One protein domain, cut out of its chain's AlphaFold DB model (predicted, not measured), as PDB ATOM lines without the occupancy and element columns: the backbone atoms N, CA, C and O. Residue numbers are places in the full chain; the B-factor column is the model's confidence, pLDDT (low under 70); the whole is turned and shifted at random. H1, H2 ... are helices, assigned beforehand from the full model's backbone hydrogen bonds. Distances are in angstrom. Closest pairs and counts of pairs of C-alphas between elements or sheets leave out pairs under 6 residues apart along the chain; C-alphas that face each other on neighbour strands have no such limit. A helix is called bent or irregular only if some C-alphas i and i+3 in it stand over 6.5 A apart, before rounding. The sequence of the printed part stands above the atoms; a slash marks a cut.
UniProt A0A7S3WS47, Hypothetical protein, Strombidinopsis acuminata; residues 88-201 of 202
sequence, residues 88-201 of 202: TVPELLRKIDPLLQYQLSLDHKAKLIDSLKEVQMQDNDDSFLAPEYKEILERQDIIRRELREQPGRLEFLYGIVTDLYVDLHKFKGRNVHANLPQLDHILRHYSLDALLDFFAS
ATOM      1  N   THR A  88     219.160 256.402 375.614       92.06
ATOM      2  CA  THR A  88     217.898 255.687 375.344       92.06
ATOM      3  C   THR A  88     218.109 254.185 375.159       92.06
ATOM      4  O   THR A  88     217.343 253.374 375.674       92.06
ATOM      5  N   VAL A  89     219.159 253.792 374.435       93.56
ATOM      6  CA  VAL A  89     219.436 252.376 374.161       93.56
ATOM      7  C   VAL A  89     219.923 251.640 375.416       93.56
ATOM      8  O   VAL A  89     219.313 250.627 375.753       93.56
ATOM      9  N   PRO A  90     220.945 252.124 376.153       95.06
ATOM     10  CA  PRO A  90     221.331 251.532 377.432       95.06
ATOM     11  C   PRO A  90     220.176 251.395 378.429       95.06
ATOM     12  O   PRO A  90     220.063 250.369 379.096       95.06
ATOM     13  N   GLU A  91     219.304 252.397 378.544       94.75
ATOM     14  CA  GLU A  91     218.140 252.335 379.437       94.75
ATOM     15  C   GLU A  91     217.144 251.248 379.023       94.75
ATOM     16  O   GLU A  91     216.663 250.498 379.876       94.75
ATOM     17  N   LEU A  92     216.879 251.105 377.723       94.75
ATOM     18  CA  LEU A  92     216.004 250.055 377.211       94.75
ATOM     19  C   LEU A  92     216.604 248.657 377.419       94.75
ATOM     20  O   LEU A  92     215.899 247.749 377.856       94.75
ATOM     21  N   LEU A  93     217.909 248.490 377.189       96.94
ATOM     22  CA  LEU A  93     218.614 247.231 377.452       96.94
ATOM     23  C   LEU A  93     218.553 246.848 378.938       96.94
ATOM     24  O   LEU A  93     218.283 245.694 379.257       96.94
ATOM     25  N   ARG A  94     218.681 247.818 379.853       96.44
ATOM     26  CA  ARG A  94     218.511 247.583 381.300       96.44
ATOM     27  C   ARG A  94     217.084 247.200 381.699       96.44
ATOM     28  O   ARG A  94     216.911 246.514 382.699       96.44
ATOM     29  N   LYS A  95     216.058 247.610 380.943       95.81
ATOM     30  CA  LYS A  95     214.674 247.134 381.147       95.81
ATOM     31  C   LYS A  95     214.491 245.685 380.683       95.81
ATOM     32  O   LYS A  95     213.706 244.956 381.282       95.81
ATOM     33  N   ILE A  96     215.199 245.273 379.630       96.88
ATOM     34  CA  ILE A  96     215.142 243.910 379.075       96.88
ATOM     35  C   ILE A  96     215.957 242.925 379.928       96.88
ATOM     36  O   ILE A  96     215.552 241.775 380.086       96.88
ATOM     37  N   ASP A  97     217.067 243.378 380.514       97.94
ATOM     38  CA  ASP A  97     217.980 242.570 381.329       97.94
ATOM     39  C   ASP A  97     217.299 241.664 382.374       97.94
ATOM     40  O   ASP A  97     217.487 240.447 382.301       97.94
ATOM     41  N   PRO A  98     216.446 242.168 383.290       97.19
ATOM     42  CA  PRO A  98     215.799 241.310 384.283       97.19
ATOM     43  C   PRO A  98     214.900 240.235 383.652       97.19
ATOM     44  O   PRO A  98     214.738 239.160 384.232       97.19
ATOM     45  N   LEU A  99     214.339 240.483 382.462       96.88
ATOM     46  CA  LEU A  99     213.526 239.501 381.741       96.88
ATOM     47  C   LEU A  99     214.400 238.374 381.185       96.88
ATOM     48  O   LEU A  99     214.060 237.203 381.355       96.88
ATOM     49  N   LEU A 100     215.538 238.715 380.572       97.25
ATOM     50  CA  LEU A 100     216.512 237.742 380.070       97.25
ATOM     51  C   LEU A 100     217.107 236.912 381.207       97.25
ATOM     52  O   LEU A 100     217.048 235.684 381.161       97.25
ATOM     53  N   GLN A 101     217.595 237.567 382.262       96.62
ATOM     54  CA  GLN A 101     218.145 236.902 383.446       96.62
ATOM     55  C   GLN A 101     217.133 235.942 384.071       96.62
ATOM     56  O   GLN A 101     217.467 234.803 384.408       96.62
ATOM     57  N   TYR A 102     215.867 236.358 384.177       95.69
ATOM     58  CA  TYR A 102     214.819 235.485 384.684       95.69
ATOM     59  C   TYR A 102     214.659 234.235 383.818       95.69
ATOM     60  O   TYR A 102     214.715 233.131 384.363       95.69
ATOM     61  N   GLN A 103     214.513 234.388 382.496       96.69
ATOM     62  CA  GLN A 103     214.354 233.252 381.585       96.69
ATOM     63  C   GLN A 103     215.559 232.302 381.637       96.69
ATOM     64  O   GLN A 103     215.371 231.093 381.753       96.69
ATOM     65  N   LEU A 104     216.785 232.831 381.639       94.75
ATOM     66  CA  LEU A 104     218.018 232.039 381.719       94.75
ATOM     67  C   LEU A 104     218.174 231.317 383.071       94.75
ATOM     68  O   LEU A 104     218.779 230.250 383.139       94.75
ATOM     69  N   SER A 105     217.587 231.854 384.145       94.56
ATOM     70  CA  SER A 105     217.625 231.240 385.480       94.56
ATOM     71  C   SER A 105     216.635 230.082 385.685       94.56
ATOM     72  O   SER A 105     216.758 229.355 386.674       94.56
ATOM     73  N   LEU A 106     215.640 229.903 384.801       95.44
ATOM     74  CA  LEU A 106     214.532 228.960 385.026       95.44
ATOM     75  C   LEU A 106     214.994 227.502 385.154       95.44
ATOM     76  O   LEU A 106     214.511 226.803 386.043       95.44
ATOM     77  N   ASP A 107     215.956 227.056 384.342       93.25
ATOM     78  CA  ASP A 107     216.510 225.696 384.434       93.25
ATOM     79  C   ASP A 107     217.166 225.432 385.790       93.25
ATOM     80  O   ASP A 107     216.993 224.369 386.389       93.25
ATOM     81  N   HIS A 108     217.917 226.413 386.295       92.75
ATOM     82  CA  HIS A 108     218.556 226.308 387.600       92.75
ATOM     83  C   HIS A 108     217.515 226.270 388.722       92.75
ATOM     84  O   HIS A 108     217.591 225.406 389.595       92.75
ATOM     85  N   LYS A 109     216.495 227.135 388.661       92.88
ATOM     86  CA  LYS A 109     215.382 227.138 389.623       92.88
ATOM     87  C   LYS A 109     214.610 225.820 389.614       92.88
ATOM     88  O   LYS A 109     214.261 225.321 390.676       92.88
ATOM     89  N   ALA A 110     214.374 225.230 388.443       93.25
ATOM     90  CA  ALA A 110     213.698 223.941 388.325       93.25
ATOM     91  C   ALA A 110     214.505 222.798 388.953       93.25
ATOM     92  O   ALA A 110     213.950 222.030 389.733       93.25
ATOM     93  N   LYS A 111     215.819 222.738 388.696       92.94
ATOM     94  CA  LYS A 111     216.712 221.771 389.359       92.94
ATOM     95  C   LYS A 111     216.731 221.962 390.874       92.94
ATOM     96  O   LYS A 111     216.705 220.987 391.616       92.94
ATOM     97  N   LEU A 112     216.741 223.213 391.330       93.12
ATOM     98  CA  LEU A 112     216.721 223.539 392.751       93.12
ATOM     99  C   LEU A 112     215.416 223.091 393.426       93.12
ATOM    100  O   LEU A 112     215.472 222.585 394.539       93.12
ATOM    101  N   ILE A 113     214.262 223.206 392.756       92.88
ATOM    102  CA  ILE A 113     212.984 222.669 393.259       92.88
ATOM    103  C   ILE A 113     213.093 221.166 393.525       92.88
ATOM    104  O   ILE A 113     212.641 220.705 394.572       92.88
ATOM    105  N   ASP A 114     213.672 220.411 392.589       90.75
ATOM    106  CA  ASP A 114     213.802 218.959 392.728       90.75
ATOM    107  C   ASP A 114     214.684 218.613 393.939       90.75
ATOM    108  O   ASP A 114     214.268 217.838 394.798       90.75
ATOM    109  N   SER A 115     215.831 219.285 394.085       91.38
ATOM    110  CA  SER A 115     216.718 219.115 395.244       91.38
ATOM    111  C   SER A 115     216.058 219.514 396.569       91.38
ATOM    112  O   SER A 115     216.163 218.787 397.550       91.38
ATOM    113  N   LEU A 116     215.352 220.647 396.625       89.19
ATOM    114  CA  LEU A 116     214.695 221.123 397.848       89.19
ATOM    115  C   LEU A 116     213.569 220.185 398.306       89.19
ATOM    116  O   LEU A 116     213.394 219.972 399.507       89.19
ATOM    117  N   LYS A 117     212.831 219.587 397.362       87.81
ATOM    118  CA  LYS A 117     211.808 218.581 397.673       87.81
ATOM    119  C   LYS A 117     212.388 217.320 398.286       87.81
ATOM    120  O   LYS A 117     211.792 216.776 399.212       87.81
ATOM    121  N   GLU A 118     213.527 216.859 397.781       87.06
ATOM    122  CA  GLU A 118     214.205 215.689 398.338       87.06
ATOM    123  C   GLU A 118     214.594 215.919 399.804       87.06
ATOM    124  O   GLU A 118     214.381 215.030 400.626       87.06
ATOM    125  N   VAL A 119     215.075 217.119 400.153       85.69
ATOM    126  CA  VAL A 119     215.414 217.465 401.546       85.69
ATOM    127  C   VAL A 119     214.159 217.560 402.424       85.69
ATOM    128  O   VAL A 119     214.125 216.968 403.500       85.69
ATOM    129  N   GLN A 120     213.087 218.217 401.960       82.44
ATOM    130  CA  GLN A 120     211.819 218.288 402.711       82.44
ATOM    131  C   GLN A 120     211.239 216.903 403.027       82.44
ATOM    132  O   GLN A 120     210.697 216.692 404.110       82.44
ATOM    133  N   MET A 121     211.352 215.946 402.100       82.62
ATOM    134  CA  MET A 121     210.869 214.580 402.318       82.62
ATOM    135  C   MET A 121     211.663 213.823 403.391       82.62
ATOM    136  O   MET A 121     211.118 212.900 403.994       82.62
ATOM    137  N   GLN A 122     212.932 214.177 403.614       79.25
ATOM    138  CA  GLN A 122     213.786 213.534 404.616       79.25
ATOM    139  C   GLN A 122     213.516 214.068 406.026       79.25
ATOM    140  O   GLN A 122     213.391 213.271 406.956       79.25
ATOM    141  N   ASP A 123     213.372 215.387 406.169       74.62
ATOM    142  CA  ASP A 123     213.278 216.041 407.481       74.62
ATOM    143  C   ASP A 123     211.838 216.345 407.926       74.62
ATOM    144  O   ASP A 123     211.605 216.643 409.096       74.62
ATOM    145  N   ASN A 124     210.853 216.225 407.023       72.56
ATOM    146  CA  ASN A 124     209.426 216.474 407.284       72.56
ATOM    147  C   ASN A 124     209.132 217.877 407.872       72.56
ATOM    148  O   ASN A 124     208.092 218.098 408.495       72.56
ATOM    149  N   ASP A 125     210.058 218.815 407.668       75.19
ATOM    150  CA  ASP A 125     210.032 220.208 408.105       75.19
ATOM    151  C   ASP A 125     210.688 221.070 407.014       75.19
ATOM    152  O   ASP A 125     211.471 220.584 406.200       75.19
ATOM    153  N   ASP A 126     210.361 222.355 406.977       75.06
ATOM    154  CA  ASP A 126     210.970 223.345 406.094       75.06
ATOM    155  C   ASP A 126     211.531 224.552 406.858       75.06
ATOM    156  O   ASP A 126     212.025 225.505 406.249       75.06
ATOM    157  N   SER A 127     211.476 224.533 408.196       80.94
ATOM    158  CA  SER A 127     211.898 225.627 409.074       80.94
ATOM    159  C   SER A 127     213.363 226.044 408.876       80.94
ATOM    160  O   SER A 127     213.695 227.211 409.080       80.94
ATOM    161  N   PHE A 128     214.212 225.131 408.394       83.19
ATOM    162  CA  PHE A 128     215.630 225.360 408.104       83.19
ATOM    163  C   PHE A 128     215.900 226.057 406.758       83.19
ATOM    164  O   PHE A 128     217.012 226.541 406.539       83.19
ATOM    165  N   LEU A 129     214.923 226.107 405.844       85.88
ATOM    166  CA  LEU A 129     215.099 226.738 404.537       85.88
ATOM    167  C   LEU A 129     215.061 228.263 404.647       85.88
ATOM    168  O   LEU A 129     214.168 228.842 405.272       85.88
ATOM    169  N   ALA A 130     216.001 228.919 403.965       88.75
ATOM    170  CA  ALA A 130     215.976 230.365 403.793       88.75
ATOM    171  C   ALA A 130     214.686 230.810 403.063       88.75
ATOM    172  O   ALA A 130     214.181 230.064 402.215       88.75
ATOM    173  N   PRO A 131     214.164 232.024 403.334       88.50
ATOM    174  CA  PRO A 131     212.914 232.507 402.737       88.50
ATOM    175  C   PRO A 131     212.877 232.436 401.203       88.50
ATOM    176  O   PRO A 131     211.857 232.080 400.626       88.50
ATOM    177  N   GLU A 132     214.007 232.700 400.545       87.56
ATOM    178  CA  GLU A 132     214.156 232.621 399.085       87.56
ATOM    179  C   GLU A 132     213.905 231.216 398.512       87.56
ATOM    180  O   GLU A 132     213.315 231.074 397.442       87.56
ATOM    181  N   TYR A 133     214.281 230.159 399.235       89.38
ATOM    182  CA  TYR A 133     214.028 228.778 398.819       89.38
ATOM    183  C   TYR A 133     212.583 228.360 399.069       89.38
ATOM    184  O   TYR A 133     212.012 227.619 398.266       89.38
ATOM    185  N   LYS A 134     211.968 228.880 400.137       89.06
ATOM    186  CA  LYS A 134     210.533 228.699 400.386       89.06
ATOM    187  C   LYS A 134     209.703 229.334 399.271       89.06
ATOM    188  O   LYS A 134     208.836 228.661 398.723       89.06
ATOM    189  N   GLU A 135     210.038 230.553 398.844       89.38
ATOM    190  CA  GLU A 135     209.355 231.211 397.719       89.38
ATOM    191  C   GLU A 135     209.476 230.391 396.418       89.38
ATOM    192  O   GLU A 135     208.511 230.246 395.664       89.38
ATOM    193  N   ILE A 136     210.649 229.804 396.150       89.06
ATOM    194  CA  ILE A 136     210.856 228.938 394.979       89.06
ATOM    195  C   ILE A 136     209.958 227.692 395.035       89.06
ATOM    196  O   ILE A 136     209.366 227.326 394.015       89.06
ATOM    197  N   LEU A 137     209.822 227.061 396.205       89.94
ATOM    198  CA  LEU A 137     208.931 225.913 396.402       89.94
ATOM    199  C   LEU A 137     207.453 226.296 396.266       89.94
ATOM    200  O   LEU A 137     206.700 225.582 395.603       89.94
ATOM    201  N   GLU A 138     207.040 227.437 396.819       92.00
ATOM    202  CA  GLU A 138     205.677 227.968 396.676       92.00
ATOM    203  C   GLU A 138     205.322 228.233 395.205       92.00
ATOM    204  O   GLU A 138     204.206 227.962 394.759       92.00
ATOM    205  N   ARG A 139     206.287 228.716 394.412       93.81
ATOM    206  CA  ARG A 139     206.101 229.069 392.994       93.81
ATOM    207  C   ARG A 139     206.420 227.935 392.020       93.81
ATOM    208  O   ARG A 139     206.434 228.164 390.808       93.81
ATOM    209  N   GLN A 140     206.646 226.716 392.502       93.88
ATOM    210  CA  GLN A 140     207.126 225.590 391.697       93.88
ATOM    211  C   GLN A 140     206.304 225.300 390.430       93.88
ATOM    212  O   GLN A 140     206.872 225.040 389.368       93.88
ATOM    213  N   ASP A 141     204.973 225.370 390.514       94.69
ATOM    214  CA  ASP A 141     204.089 225.041 389.392       94.69
ATOM    215  C   ASP A 141     204.165 226.115 388.307       94.69
ATOM    216  O   ASP A 141     204.128 225.814 387.110       94.69
ATOM    217  N   ILE A 142     204.345 227.370 388.729       95.06
ATOM    218  CA  ILE A 142     204.576 228.508 387.842       95.06
ATOM    219  C   ILE A 142     205.935 228.347 387.164       95.06
ATOM    220  O   ILE A 142     205.990 228.378 385.941       95.06
ATOM    221  N   ILE A 143     207.003 228.098 387.929       94.81
ATOM    222  CA  ILE A 143     208.366 227.930 387.399       94.81
ATOM    223  C   ILE A 143     208.407 226.791 386.375       94.81
ATOM    224  O   ILE A 143     208.910 226.972 385.269       94.81
ATOM    225  N   ARG A 144     207.807 225.634 386.686       94.44
ATOM    226  CA  ARG A 144     207.741 224.494 385.758       94.44
ATOM    227  C   ARG A 144     206.902 224.790 384.517       94.44
ATOM    228  O   ARG A 144     207.209 224.261 383.451       94.44
ATOM    229  N   ARG A 145     205.835 225.589 384.624       96.31
ATOM    230  CA  ARG A 145     205.050 226.038 383.462       96.31
ATOM    231  C   ARG A 145     205.853 226.983 382.584       96.31
ATOM    232  O   ARG A 145     205.928 226.760 381.383       96.31
ATOM    233  N   GLU A 146     206.465 227.995 383.178       95.81
ATOM    234  CA  GLU A 146     207.251 228.985 382.447       95.81
ATOM    235  C   GLU A 146     208.494 228.372 381.811       95.81
ATOM    236  O   GLU A 146     208.827 228.747 380.695       95.81
ATOM    237  N   LEU A 147     209.113 227.366 382.439       96.25
ATOM    238  CA  LEU A 147     210.210 226.614 381.832       96.25
ATOM    239  C   LEU A 147     209.786 225.916 380.528       96.25
ATOM    240  O   LEU A 147     210.562 225.861 379.583       96.25
ATOM    241  N   ARG A 148     208.539 225.433 380.424       96.75
ATOM    242  CA  ARG A 148     208.028 224.861 379.161       96.75
ATOM    243  C   ARG A 148     207.857 225.913 378.064       96.75
ATOM    244  O   ARG A 148     207.966 225.585 376.889       96.75
ATOM    245  N   GLU A 149     207.575 227.156 378.442       96.25
ATOM    246  CA  GLU A 149     207.401 228.293 377.527       96.25
ATOM    247  C   GLU A 149     208.723 229.027 377.231       96.25
ATOM    248  O   GLU A 149     208.794 229.823 376.293       96.25
ATOM    249  N   GLN A 150     209.767 228.759 378.020       96.50
ATOM    250  CA  GLN A 150     211.055 229.455 378.007       96.50
ATOM    251  C   GLN A 150     211.690 229.540 376.610       96.50
ATOM    252  O   GLN A 150     212.124 230.640 376.268       96.50
ATOM    253  N   PRO A 151     211.711 228.488 375.760       96.19
ATOM    254  CA  PRO A 151     212.331 228.596 374.437       96.19
ATOM    255  C   PRO A 151     211.716 229.711 373.581       96.19
ATOM    256  O   PRO A 151     212.443 230.536 373.032       96.19
ATOM    257  N   GLY A 152     210.382 229.795 373.543       96.75
ATOM    258  CA  GLY A 152     209.678 230.839 372.795       96.75
ATOM    259  C   GLY A 152     209.821 232.222 373.435       96.75
ATOM    260  O   GLY A 152     209.942 233.222 372.731       96.75
ATOM    261  N   ARG A 153     209.865 232.299 374.773       96.19
ATOM    262  CA  ARG A 153     210.103 233.570 375.481       96.19
ATOM    263  C   ARG A 153     211.514 234.110 375.233       96.19
ATOM    264  O   ARG A 153     211.665 235.315 375.045       96.19
ATOM    265  N   LEU A 154     212.529 233.246 375.216       96.94
ATOM    266  CA  LEU A 154     213.905 233.627 374.884       96.94
ATOM    267  C   LEU A 154     214.024 234.070 373.429       96.94
ATOM    268  O   LEU A 154     214.596 235.125 373.177       96.94
ATOM    269  N   GLU A 155     213.435 233.328 372.488       97.12
ATOM    270  CA  GLU A 155     213.402 233.719 371.074       97.12
ATOM    271  C   GLU A 155     212.775 235.108 370.889       97.12
ATOM    272  O   GLU A 155     213.339 235.962 370.207       97.12
ATOM    273  N   PHE A 156     211.659 235.375 371.574       96.69
ATOM    274  CA  PHE A 156     211.008 236.682 371.551       96.69
ATOM    275  C   PHE A 156     211.899 237.802 372.112       96.69
ATOM    276  O   PHE A 156     212.046 238.849 371.481       96.69
ATOM    277  N   LEU A 157     212.534 237.589 373.269       97.25
ATOM    278  CA  LEU A 157     213.450 238.568 373.867       97.25
ATOM    279  C   LEU A 157     214.673 238.830 372.977       97.25
ATOM    280  O   LEU A 157     215.068 239.983 372.802       97.25
ATOM    281  N   TYR A 158     215.250 237.785 372.379       97.69
ATOM    282  CA  TYR A 158     216.360 237.914 371.434       97.69
ATOM    283  C   TYR A 158     215.948 238.682 370.178       97.69
ATOM    284  O   TYR A 158     216.716 239.523 369.706       97.69
ATOM    285  N   GLY A 159     214.730 238.453 369.683       96.81
ATOM    286  CA  GLY A 159     214.136 239.223 368.592       96.81
ATOM    287  C   GLY A 159     214.079 240.716 368.912       96.81
ATOM    288  O   GLY A 159     214.609 241.516 368.149       96.81
ATOM    289  N   ILE A 160     213.560 241.089 370.086       95.88
ATOM    290  CA  ILE A 160     213.479 242.497 370.517       95.88
ATOM    291  C   ILE A 160     214.857 243.163 370.543       95.88
ATOM    292  O   ILE A 160     215.017 244.276 370.042       95.88
ATOM    293  N   VAL A 161     215.862 242.501 371.124       97.12
ATOM    294  CA  VAL A 161     217.223 243.060 371.191       97.12
ATOM    295  C   VAL A 161     217.839 243.172 369.792       97.12
ATOM    296  O   VAL A 161     218.488 244.171 369.477       97.12
ATOM    297  N   THR A 162     217.609 242.178 368.936       96.31
ATOM    298  CA  THR A 162     218.096 242.170 367.551       96.31
ATOM    299  C   THR A 162     217.476 243.301 366.732       96.31
ATOM    300  O   THR A 162     218.200 244.051 366.073       96.31
ATOM    301  N   ASP A 163     216.159 243.478 366.817       94.81
ATOM    302  CA  ASP A 163     215.436 244.541 366.121       94.81
ATOM    303  C   ASP A 163     215.883 245.923 366.604       94.81
ATOM    304  O   ASP A 163     216.176 246.793 365.783       94.81
ATOM    305  N   LEU A 164     216.066 246.105 367.918       94.88
ATOM    306  CA  LEU A 164     216.605 247.340 368.488       94.88
ATOM    307  C   LEU A 164     217.989 247.690 367.914       94.88
ATOM    308  O   LEU A 164     218.263 248.853 367.607       94.88
ATOM    309  N   TYR A 165     218.867 246.696 367.754       95.00
ATOM    310  CA  TYR A 165     220.197 246.898 367.177       95.00
ATOM    311  C   TYR A 165     220.123 247.339 365.710       95.00
ATOM    312  O   TYR A 165     220.799 248.293 365.300       95.00
ATOM    313  N   VAL A 166     219.263 246.678 364.930       93.56
ATOM    314  CA  VAL A 166     218.999 247.013 363.527       93.56
ATOM    315  C   VAL A 166     218.414 248.421 363.410       93.56
ATOM    316  O   VAL A 166     218.891 249.212 362.595       93.56
ATOM    317  N   ASP A 167     217.429 248.761 364.236       91.94
ATOM    318  CA  ASP A 167     216.780 250.071 364.278       91.94
ATOM    319  C   ASP A 167     217.782 251.190 364.554       91.94
ATOM    320  O   ASP A 167     217.884 252.144 363.776       91.94
ATOM    321  N   LEU A 168     218.599 251.033 365.601       91.19
ATOM    322  CA  LEU A 168     219.653 251.981 365.966       91.19
ATOM    323  C   LEU A 168     220.566 252.324 364.784       91.19
ATOM    324  O   LEU A 168     220.949 253.483 364.597       91.19
ATOM    325  N   HIS A 169     220.913 251.329 363.975       89.69
ATOM    326  CA  HIS A 169     221.829 251.511 362.855       89.69
ATOM    327  C   HIS A 169     221.125 251.992 361.588       89.69
ATOM    328  O   HIS A 169     221.690 252.821 360.870       89.69
ATOM    329  N   LYS A 170     219.865 251.600 361.366       86.81
ATOM    330  CA  LYS A 170     219.006 252.184 360.326       86.81
ATOM    331  C   LYS A 170     218.851 253.693 360.516       86.81
ATOM    332  O   LYS A 170     218.927 254.432 359.535       86.81
ATOM    333  N   PHE A 171     218.710 254.180 361.752       83.12
ATOM    334  CA  PHE A 171     218.688 255.622 362.034       83.12
ATOM    335  C   PHE A 171     219.990 256.333 361.647       83.12
ATOM    336  O   PHE A 171     219.949 257.484 361.220       83.12
ATOM    337  N   LYS A 172     221.127 255.633 361.727       83.75
ATOM    338  CA  LYS A 172     222.453 256.119 361.310       83.75
ATOM    339  C   LYS A 172     222.759 255.865 359.824       83.75
ATOM    340  O   LYS A 172     223.861 256.180 359.380       83.75
ATOM    341  N   GLY A 173     221.829 255.272 359.067       83.94
ATOM    342  CA  GLY A 173     222.027 254.907 357.661       83.94
ATOM    343  C   GLY A 173     223.024 253.761 357.437       83.94
ATOM    344  O   GLY A 173     223.639 253.694 356.376       83.94
ATOM    345  N   ARG A 174     223.223 252.880 358.427       87.62
ATOM    346  CA  ARG A 174     224.178 251.759 358.382       87.62
ATOM    347  C   ARG A 174     223.464 250.413 358.276       87.62
ATOM    348  O   ARG A 174     222.406 250.218 358.868       87.62
ATOM    349  N   ASN A 175     224.079 249.478 357.555       86.81
ATOM    350  CA  ASN A 175     223.659 248.079 357.494       86.81
ATOM    351  C   ASN A 175     224.500 247.251 358.478       86.81
ATOM    352  O   ASN A 175     225.721 247.384 358.483       86.81
ATOM    353  N   VAL A 176     223.846 246.413 359.283       90.44
ATOM    354  CA  VAL A 176     224.473 245.637 360.367       90.44
ATOM    355  C   VAL A 176     224.306 244.127 360.242       90.44
ATOM    356  O   VAL A 176     224.583 243.398 361.190       90.44
ATOM    357  N   HIS A 177     223.873 243.618 359.086       89.75
ATOM    358  CA  HIS A 177     223.644 242.177 358.922       89.75
ATOM    359  C   HIS A 177     224.888 241.329 359.234       89.75
ATOM    360  O   HIS A 177     224.756 240.229 359.764       89.75
ATOM    361  N   ALA A 178     226.089 241.856 358.979       92.19
ATOM    362  CA  ALA A 178     227.350 241.184 359.292       92.19
ATOM    363  C   ALA A 178     227.619 241.038 360.805       92.19
ATOM    364  O   ALA A 178     228.354 240.141 361.206       92.19
ATOM    365  N   ASN A 179     227.023 241.891 361.640       93.69
ATOM    366  CA  ASN A 179     227.213 241.906 363.092       93.69
ATOM    367  C   ASN A 179     226.205 241.006 363.831       93.69
ATOM    368  O   ASN A 179     226.433 240.653 364.986       93.69
ATOM    369  N   LEU A 180     225.106 240.604 363.177       94.81
ATOM    370  CA  LEU A 180     224.044 239.803 363.802       94.81
ATOM    371  C   LEU A 180     224.519 238.450 364.365       94.81
ATOM    372  O   LEU A 180     224.075 238.103 365.457       94.81
ATOM    373  N   PRO A 181     225.443 237.702 363.724       96.25
ATOM    374  CA  PRO A 181     225.963 236.464 364.312       96.25
ATOM    375  C   PRO A 181     226.716 236.691 365.631       96.25
ATOM    376  O   PRO A 181     226.652 235.863 366.537       96.25
ATOM    377  N   GLN A 182     227.421 237.820 365.757       96.00
ATOM    378  CA  GLN A 182     228.112 238.177 366.995       96.00
ATOM    379  C   GLN A 182     227.113 238.556 368.093       96.00
ATOM    380  O   GLN A 182     227.293 238.151 369.241       96.00
ATOM    381  N   LEU A 183     226.043 239.275 367.743       96.94
ATOM    382  CA  LEU A 183     224.961 239.583 368.676       96.94
ATOM    383  C   LEU A 183     224.264 238.308 369.175       96.94
ATOM    384  O   LEU A 183     224.081 238.158 370.379       96.94
ATOM    385  N   ASP A 184     223.938 237.367 368.283       96.19
ATOM    386  CA  ASP A 184     223.368 236.062 368.660       96.19
ATOM    387  C   ASP A 184     224.296 235.306 369.623       96.19
ATOM    388  O   ASP A 184     223.843 234.771 370.634       96.19
ATOM    389  N   HIS A 185     225.611 235.334 369.381       96.81
ATOM    390  CA  HIS A 185     226.577 234.730 370.295       96.81
ATOM    391  C   HIS A 185     226.555 235.368 371.693       96.81
ATOM    392  O   HIS A 185     226.556 234.630 372.681       96.81
ATOM    393  N   ILE A 186     226.499 236.705 371.779       97.31
ATOM    394  CA  ILE A 186     226.390 237.438 373.051       97.31
ATOM    395  C   ILE A 186     225.085 237.081 373.758       97.31
ATOM    396  O   ILE A 186     225.104 236.819 374.951       97.31
ATOM    397  N   LEU A 187     223.961 237.015 373.044       96.56
ATOM    398  CA  LEU A 187     222.665 236.670 373.632       96.56
ATOM    399  C   LEU A 187     222.631 235.233 374.170       96.56
ATOM    400  O   LEU A 187     222.078 234.992 375.240       96.56
ATOM    401  N   ARG A 188     223.278 234.284 373.482       93.75
ATOM    402  CA  ARG A 188     223.421 232.893 373.951       93.75
ATOM    403  C   ARG A 188     224.377 232.745 375.138       93.75
ATOM    404  O   ARG A 188     224.205 231.821 375.926       93.75
ATOM    405  N   HIS A 189     225.360 233.636 375.265       95.06
ATOM    406  CA  HIS A 189     226.323 233.694 376.373       95.06
ATOM    407  C   HIS A 189     226.143 235.006 377.139       95.06
ATOM    408  O   HIS A 189     227.066 235.811 377.265       95.06
ATOM    409  N   TYR A 190     224.904 235.224 377.578       96.19
ATOM    410  CA  TYR A 190     224.412 236.528 377.992       96.19
ATOM    411  C   TYR A 190     225.261 237.197 379.077       96.19
ATOM    412  O   TYR A 190     225.506 236.643 380.148       96.19
ATOM    413  N   SER A 191     225.637 238.443 378.797       95.81
ATOM    414  CA  SER A 191     226.188 239.403 379.746       95.81
ATOM    415  C   SER A 191     225.666 240.783 379.371       95.81
ATOM    416  O   SER A 191     225.799 241.200 378.216       95.81
ATOM    417  N   LEU A 192     225.077 241.491 380.339       97.25
ATOM    418  CA  LEU A 192     224.590 242.849 380.113       97.25
ATOM    419  C   LEU A 192     225.735 243.780 379.698       97.25
ATOM    420  O   LEU A 192     225.565 244.557 378.765       97.25
ATOM    421  N   ASP A 193     226.900 243.672 380.337       97.38
ATOM    422  CA  ASP A 193     228.059 244.513 380.018       97.38
ATOM    423  C   ASP A 193     228.547 244.258 378.589       97.38
ATOM    424  O   ASP A 193     228.700 245.198 377.812       97.38
ATOM    425  N   ALA A 194     228.676 242.987 378.191       97.06
ATOM    426  CA  ALA A 194     229.064 242.636 376.825       97.06
ATOM    427  C   ALA A 194     228.043 243.136 375.791       97.06
ATOM    428  O   ALA A 194     228.417 243.561 374.697       97.06
ATOM    429  N   LEU A 195     226.750 243.103 376.131       97.44
ATOM    430  CA  LEU A 195     225.685 243.614 375.278       97.44
ATOM    431  C   LEU A 195     225.740 245.142 375.157       97.44
ATOM    432  O   LEU A 195     225.654 245.671 374.051       97.44
ATOM    433  N   LEU A 196     225.916 245.855 376.269       96.94
ATOM    434  CA  LEU A 196     226.063 247.310 376.281       96.94
ATOM    435  C   LEU A 196     227.292 247.749 375.477       96.94
ATOM    436  O   LEU A 196     227.178 248.642 374.635       96.94
ATOM    437  N   ASP A 197     228.430 247.084 375.674       96.38
ATOM    438  CA  ASP A 197     229.668 247.342 374.935       96.38
ATOM    439  C   ASP A 197     229.489 247.096 373.436       96.38
ATOM    440  O   ASP A 197     229.912 247.909 372.609       96.38
ATOM    441  N   PHE A 198     228.799 246.016 373.065       95.75
ATOM    442  CA  PHE A 198     228.488 245.718 371.671       95.75
ATOM    443  C   PHE A 198     227.629 246.815 371.025       95.75
ATOM    444  O   PHE A 198     227.935 247.258 369.919       95.75
ATOM    445  N   PHE A 199     226.605 247.316 371.722       93.94
ATOM    446  CA  PHE A 199     225.764 248.418 371.235       93.94
ATOM    447  C   PHE A 199     226.477 249.780 371.212       93.94
ATOM    448  O   PHE A 199     226.112 250.650 370.416       93.94
ATOM    449  N   ALA A 200     227.475 249.979 372.076       90.44
ATOM    450  CA  ALA A 200     228.310 251.177 372.098       90.44
ATOM    451  C   ALA A 200     229.389 251.162 371.000       90.44
ATOM    452  O   ALA A 200     229.799 252.224 370.517       90.44
ATOM    453  N   SER A 201     229.847 249.973 370.597       80.06
ATOM    454  CA  SER A 201     230.826 249.800 369.526       80.06
ATOM    455  C   SER A 201     230.252 250.235 368.163       80.06
ATOM    456  O   SER A 201     229.075 250.037 367.868       80.06
TER     457      SER A 201
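AT A GLANCE: This is residues 88 to 201 of the 202 residues of the protein "Hypothetical protein" of Strombidinopsis acuminata (UniProt A0A7S3WS47). Two long bent helices, H1 and H3, run opposite ways to make a rod; towards one end H4 and H5 fold back, and with the arms H1a and H3b they form a small four-helix bundle, each helix touching the next round a ring. Towards the other end the arm H1b has H3a along part of it and the short H2 set crosswise to it. The printed part has 114 residues with five named helices, H1 to H5 in order, and no named strand: all helix. It is loose, with a radius of gyration of the C-alphas of 18.6 A and spans of 64 by 23 by 18 A.

IN THESE COORDINATES: Find C-alpha 88 at (217.898, 255.687, 375.344), where H1, residues 88 to 123, begins. By its hydrogen bonds H1 was assigned as one helix, but it is bent: C-alphas 104 and 107 are 7.1 A apart. Its arms are H1a, residues 88 to 104, 24.5 A long, and H1b, residues 107 to 123, 25.2 A long. H1a is irregular, with C-alphas 95 and 98 6.7 A apart, and has a kink of 32 degrees near residue 98. H2 follows at residues 131 to 138. H3, residues 140 to 171, was likewise assigned as one helix but is bent, with C-alphas 148 and 151 7.4 A apart; its arms are H3a, residues 140 to 148, and H3b, residues 151 to 171, 30.4 A long. H4, residues 177 to 188, is 17.7 A long and irregular, with C-alphas 178 and 181 7.0 A apart. H5, residues 192 to 200, ends at C-alpha 200, (228.310, 251.177, 372.098).

HOW THE PARTS SIT: Start at H1, the hub, which touches three other helices. H1a touches H3b, closest at C-alphas Gln 103 and Leu 154, 6.7 A, at a shallow tilt of 15 degrees, opposite ways. H1a touches H5 with residues 90 to 97 alone, closest at C-alphas Pro 90 and Leu 196, 6.4 A. H4 and H5 are a helical hairpin, closest at C-alphas Ile 186 and Leu 195, 6.6 A. H3b and H4 are another, closest at C-alphas Tyr 158 and Leu 187, 6.8 A. Now look at H1b: it touches H3a, C-alphas Ala 110 and Arg 144 being closest at 6.5 A, and H2, about perpendicular at 86 degrees, C-alphas Ile 113 and Leu 137 being closest at 6.1 A. H1b and H5 are apart. Every O i to N i+4 pair is within hydrogen-bond range in H1b, H2, H3b and H5, against 11 of 13 in H1a, 4 of 5 in H3a and 6 of 8 in H4.

THE WHOLE: The two C-alphas farthest apart, Asn 124 and Gly 173, are 64.0 A from each other. The printed part has no cut and no long link. Its mean pLDDT is 92.3, and no printed residue is under 70.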